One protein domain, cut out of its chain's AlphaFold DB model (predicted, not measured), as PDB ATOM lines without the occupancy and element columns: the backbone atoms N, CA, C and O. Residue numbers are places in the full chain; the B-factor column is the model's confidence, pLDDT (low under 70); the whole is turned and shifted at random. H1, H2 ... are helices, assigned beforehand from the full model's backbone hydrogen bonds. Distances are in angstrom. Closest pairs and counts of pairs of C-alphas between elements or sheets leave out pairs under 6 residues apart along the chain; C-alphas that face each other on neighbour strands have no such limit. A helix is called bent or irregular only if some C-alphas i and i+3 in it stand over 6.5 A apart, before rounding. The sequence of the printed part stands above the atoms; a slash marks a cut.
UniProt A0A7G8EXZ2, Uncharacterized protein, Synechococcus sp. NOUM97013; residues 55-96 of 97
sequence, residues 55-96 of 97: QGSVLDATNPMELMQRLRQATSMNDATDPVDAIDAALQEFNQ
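This is residues 55 to 96 of the 97 residues of an uncharacterized protein of Synechococcus sp. NOUM97013 (UniProt A0A7G8EXZ2). What shape is this? A rod: residues 55 to 63, a stretch with no named helix, run beside the long helix H1 to one end of the rod, where the chain folds back into H1, and the shorter helix H2 follows beyond the other end of H1; residues 75 to 80, of which 75 to 79 belong to H1, and residues 82 to 88 and 90 to 96, of which 83 to 88 and 90 to 94 belong to H2, stand free. How large is it? The printed part has 42 residues with two named helices, H1 then H2, and no named strand: all helix. It is extended, with a radius of gyration of the C-alphas of 16.1 A and spans of 48 by 16 by 13 A.

Where is H1? H1, residues 64 to 79, begins at C-alpha 64 (107.125, 151.395, 151.410) and is 24.3 A long. Where is H2? H2, residues 83 to 94, is 16.5 A long and ends at C-alpha 94 (127.387, 118.661, 172.212).

Do the helices meet? H1 and H2 are apart, joined by a tight link. Are their backbones whole? Each O i to N i+4 pair is within hydrogen-bond range in H2, and 9 of 12 in H1. Is H1 bent? It is neither bent nor irregular, but only just: C-alphas 76 and 79 are 6.3 A apart.

What is farthest apart? The C-alphas of Asn 63 and Gln 96, at 47.9 A. Is there a cut? The printed part has no cut. Where is confidence low? Residues 55 to 58 and residue 79 have pLDDT under 70.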
ATOM      1  N   GLN A  55     105.823 135.351 158.508       55.09
ATOM      2  CA  GLN A  55     106.022 136.687 157.945       55.09
ATOM      3  C   GLN A  55     106.059 136.531 156.427       55.09
ATOM      4  O   GLN A  55     107.069 136.088 155.898       55.09
ATOM      5  N   GLY A  56     104.941 136.823 155.749       63.47
ATOM      6  CA  GLY A  56     104.804 136.671 154.295       63.47
ATOM      7  C   GLY A  56     105.962 137.291 153.500       63.47
ATOM      8  O   GLY A  56     106.714 138.115 154.022       63.47
ATOM      9  N   SER A  57     106.098 136.889 152.231       68.25
ATOM     10  CA  SER A  57     107.207 137.271 151.339       68.25
ATOM     11  C   SER A  57     107.609 138.750 151.475       68.25
ATOM     12  O   SER A  57     106.763 139.629 151.652       68.25
ATOM     13  N   VAL A  58     108.904 139.065 151.358       66.12
ATOM     14  CA  VAL A  58     109.427 140.451 151.407       66.12
ATOM     15  C   VAL A  58     108.700 141.369 150.410       66.12
ATOM     16  O   VAL A  58     108.553 142.564 150.658       66.12
ATOM     17  N   LEU A  59     108.194 140.789 149.318       72.81
ATOM     18  CA  LEU A  59     107.474 141.469 148.240       72.81
ATOM     19  C   LEU A  59     105.972 141.664 148.511       72.81
ATOM     20  O   LEU A  59     105.293 142.320 147.730       72.81
ATOM     21  N   ASP A  60     105.457 141.124 149.615       71.44
ATOM     22  CA  ASP A  60     104.063 141.260 150.057       71.44
ATOM     23  C   ASP A  60     103.841 142.507 150.941       71.44
ATOM     24  O   ASP A  60     102.829 142.653 151.623       71.44
ATOM     25  N   ALA A  61     104.811 143.425 150.978       80.19
ATOM     26  CA  ALA A  61     104.663 144.684 151.694       80.19
ATOM     27  C   ALA A  61     103.672 145.604 150.965       80.19
ATOM     28  O   ALA A  61     103.870 145.973 149.808       80.19
ATOM     29  N   THR A  62     102.630 146.037 151.672       82.25
ATOM     30  CA  THR A  62     101.608 146.950 151.125       82.25
ATOM     31  C   THR A  62     102.000 148.425 151.273       82.25
ATOM     32  O   THR A  62     101.350 149.311 150.716       82.25
ATOM     33  N   ASN A  63     103.083 148.699 152.014       86.06
ATOM     34  CA  ASN A  63     103.590 150.036 152.302       86.06
ATOM     35  C   ASN A  63     105.125 150.125 152.131       86.06
ATOM     36  O   ASN A  63     105.840 149.208 152.538       86.06
ATOM     37  N   PRO A  64     105.678 151.240 151.606       89.56
ATOM     38  CA  PRO A  64     107.125 151.395 151.410       89.56
ATOM     39  C   PRO A  64     107.936 151.364 152.713       89.56
ATOM     40  O   PRO A  64     109.079 150.909 152.718       89.56
ATOM     41  N   MET A  65     107.369 151.824 153.832       93.56
ATOM     42  CA  MET A  65     108.042 151.752 155.129       93.56
ATOM     43  C   MET A  65     108.231 150.294 155.563       93.56
ATOM     44  O   MET A  65     109.313 149.918 156.015       93.56
ATOM     45  N   GLU A  66     107.187 149.486 155.390       87.19
ATOM     46  CA  GLU A  66     107.175 148.061 155.709       87.19
ATOM     47  C   GLU A  66     108.146 147.292 154.809       87.19
ATOM     48  O   GLU A  66     108.964 146.520 155.306       87.19
ATOM     49  N   LEU A  67     108.141 147.576 153.503       89.31
ATOM     50  CA  LEU A  67     109.086 146.987 152.554       89.31
ATOM     51  C   LEU A  67     110.535 147.218 152.999       89.31
ATOM     52  O   LEU A  67     111.330 146.285 153.066       89.31
ATOM     53  N   MET A  68     110.877 148.454 153.362       91.06
ATOM     54  CA  MET A  68     112.222 148.802 153.818       91.06
ATOM     55  C   MET A  68     112.606 148.094 155.125       91.06
ATOM     56  O   MET A  68     113.773 147.754 155.315       91.06
ATOM     57  N   GLN A  69     111.654 147.881 156.038       88.25
ATOM     58  CA  GLN A  69     111.885 147.106 157.262       88.25
ATOM     59  C   GLN A  69     112.179 145.642 156.932       88.25
ATOM     60  O   GLN A  69     113.188 145.113 157.399       88.25
ATOM     61  N   ARG A  70     111.368 145.032 156.062       84.69
ATOM     62  CA  ARG A  70     111.553 143.647 155.617       84.69
ATOM     63  C   ARG A  70     112.864 143.456 154.855       84.69
ATOM     64  O   ARG A  70     113.585 142.508 155.134       84.69
ATOM     65  N   LEU A  71     113.234 144.375 153.961       86.56
ATOM     66  CA  LEU A  71     114.506 144.318 153.227       86.56
ATOM     67  C   LEU A  71     115.722 144.376 154.159       86.56
ATOM     68  O   LEU A  71     116.671 143.612 153.985       86.56
ATOM     69  N   ARG A  72     115.692 145.249 155.176       86.75
ATOM     70  CA  ARG A  72     116.756 145.306 156.191       86.75
ATOM     71  C   ARG A  72     116.867 143.997 156.966       86.75
ATOM     72  O   ARG A  72     117.975 143.515 157.159       86.75
ATOM     73  N   GLN A  73     115.738 143.422 157.373       82.50
ATOM     74  CA  GLN A  73     115.699 142.153 158.100       82.50
ATOM     75  C   GLN A  73     116.159 140.969 157.234       82.50
ATOM     76  O   GLN A  73     116.905 140.113 157.696       82.50
ATOM     77  N   ALA A  74     115.774 140.936 155.959       80.19
ATOM     78  CA  ALA A  74     116.247 139.920 155.023       80.19
ATOM     79  C   ALA A  74     117.770 140.009 154.825       80.19
ATOM     80  O   ALA A  74     118.455 138.992 154.775       80.19
ATOM     81  N   THR A  75     118.315 141.228 154.784       82.69
ATOM     82  CA  THR A  75     119.760 141.452 154.626       82.69
ATOM     83  C   THR A  75     120.540 141.178 155.917       82.69
ATOM     84  O   THR A  75     121.708 140.810 155.847       82.69
ATOM     85  N   SER A  76     119.925 141.297 157.101       78.75
ATOM     86  CA  SER A  76     120.625 141.040 158.372       78.75
ATOM     87  C   SER A  76     121.013 139.576 158.572       78.75
ATOM     88  O   SER A  76     121.901 139.288 159.362       78.75
ATOM     89  N   MET A  77     120.371 138.647 157.862       72.75
ATOM     90  CA  MET A  77     120.707 137.220 157.921       72.75
ATOM     91  C   MET A  77     121.898 136.834 157.035       72.75
ATOM     92  O   MET A  77     122.360 135.702 157.108       72.75
ATOM     93  N   ASN A  78     122.412 137.761 156.222       71.50
ATOM     94  CA  ASN A  78     123.584 137.538 155.373       71.50
ATOM     95  C   ASN A  78     124.915 137.519 156.159       71.50
ATOM     96  O   ASN A  78     125.953 137.237 155.576       71.50
ATOM     97  N   ASP A  79     124.891 137.847 157.452       68.75
ATOM     98  CA  ASP A  79     126.055 137.844 158.358       68.75
ATOM     99  C   ASP A  79     125.979 136.697 159.388       68.75
ATOM    100  O   ASP A  79     126.513 136.774 160.491       68.75
ATOM    101  N   ALA A  80     125.224 135.641 159.073       73.31
ATOM    102  CA  ALA A  80     125.186 134.440 159.899       73.31
ATOM    103  C   ALA A  80     126.471 133.618 159.711       73.31
ATOM    104  O   ALA A  80     127.039 133.593 158.620       73.31
ATOM    105  N   THR A  81     126.894 132.910 160.762       82.75
ATOM    106  CA  THR A  81     127.951 131.892 160.678       82.75
ATOM    107  C   THR A  81     127.660 130.922 159.533       82.75
ATOM    108  O   THR A  81     126.515 130.481 159.377       82.75
ATOM    109  N   ASP A  82     128.688 130.576 158.756       86.56
ATOM    110  CA  ASP A  82     128.563 129.630 157.649       86.56
ATOM    111  C   ASP A  82     127.944 128.303 158.129       86.56
ATOM    112  O   ASP A  82     128.208 127.853 159.248       86.56
ATOM    113  N   PRO A  83     127.123 127.628 157.303       80.25
ATOM    114  CA  PRO A  83     126.391 126.439 157.735       80.25
ATOM    115  C   PRO A  83     127.310 125.284 158.151       80.25
ATOM    116  O   PRO A  83     126.932 124.488 159.004       80.25
ATOM    117  N   VAL A  84     128.509 125.189 157.565       88.44
ATOM    118  CA  VAL A  84     129.522 124.187 157.938       88.44
ATOM    119  C   VAL A  84     130.060 124.481 159.336       88.44
ATOM    120  O   VAL A  84     129.994 123.620 160.211       88.44
ATOM    121  N   ASP A  85     130.481 125.722 159.567       89.25
ATOM    122  CA  ASP A  85     131.005 126.180 160.854       89.25
ATOM    123  C   ASP A  85     129.951 126.070 161.965       89.25
ATOM    124  O   ASP A  85     130.264 125.708 163.098       89.25
ATOM    125  N   ALA A  86     128.678 126.325 161.644       87.50
ATOM    126  CA  ALA A  86     127.568 126.155 162.576       87.50
ATOM    127  C   ALA A  86     127.381 124.688 163.010       87.50
ATOM    128  O   ALA A  86     127.078 124.428 164.176       87.50
ATOM    129  N   ILE A  87     127.573 123.723 162.101       88.62
ATOM    130  CA  ILE A  87     127.507 122.289 162.422       88.62
ATOM    131  C   ILE A  87     128.698 121.884 163.293       88.62
ATOM    132  O   ILE A  87     128.503 121.202 164.299       88.62
ATOM    133  N   ASP A  88     129.909 122.324 162.945       92.38
ATOM    134  CA  ASP A  88     131.118 122.017 163.715       92.38
ATOM    135  C   ASP A  88     131.033 122.585 165.138       92.38
ATOM    136  O   ASP A  88     131.316 121.874 166.106       92.38
ATOM    137  N   ALA A  89     130.549 123.822 165.286       89.00
ATOM    138  CA  ALA A  89     130.293 124.438 166.585       89.00
ATOM    139  C   ALA A  89     129.255 123.649 167.398       89.00
ATOM    140  O   ALA A  89     129.487 123.358 168.572       89.00
ATOM    141  N   ALA A  90     128.145 123.234 166.774       89.44
ATOM    142  CA  ALA A  90     127.110 122.446 167.438       89.44
ATOM    143  C   ALA A  90     127.621 121.069 167.895       89.44
ATOM    144  O   ALA A  90     127.315 120.619 169.000       89.44
ATOM    145  N   LEU A  91     128.428 120.395 167.069       92.94
ATOM    146  CA  LEU A  91     129.063 119.127 167.433       92.94
ATOM    147  C   LEU A  91     130.087 119.310 168.553       92.94
ATOM    148  O   LEU A  91     130.205 118.447 169.425       92.94
ATOM    149  N   GLN A  92     130.830 120.415 168.542       91.19
ATOM    150  CA  GLN A  92     131.789 120.714 169.591       91.19
ATOM    151  C   GLN A  92     131.090 120.997 170.921       91.19
ATOM    152  O   GLN A  92     131.506 120.418 171.918       91.19
ATOM    153  N   GLU A  93     130.028 121.811 170.943       90.62
ATOM    154  CA  GLU A  93     129.198 122.060 172.133       90.62
ATOM    155  C   GLU A  93     128.553 120.780 172.672       90.62
ATOM    156  O   GLU A  93     128.599 120.538 173.875       90.62
ATOM    157  N   PHE A  94     128.008 119.924 171.801       92.06
ATOM    158  CA  PHE A  94     127.387 118.661 172.212       92.06
ATOM    159  C   PHE A  94     128.367 117.696 172.896       92.06
ATOM    160  O   PHE A  94     127.976 116.939 173.780       92.06
ATOM    161  N   ASN A  95     129.637 117.711 172.486       89.50
ATOM    162  CA  ASN A  95     130.682 116.851 173.043       89.50
ATOM    163  C   ASN A  95     131.404 117.466 174.257       89.50
ATOM    164  O   ASN A  95     132.368 116.870 174.747       89.50
ATOM    165  N   GLN A  96     130.982 118.641 174.745       80.31
ATOM    166  CA  GLN A  96     131.476 119.169 176.020       80.31
ATOM    167  C   GLN A  96     130.853 118.372 177.186       80.31
ATOM    168  O   GLN A  96     129.662 118.068 177.133       80.31
TER     169      GLN A  96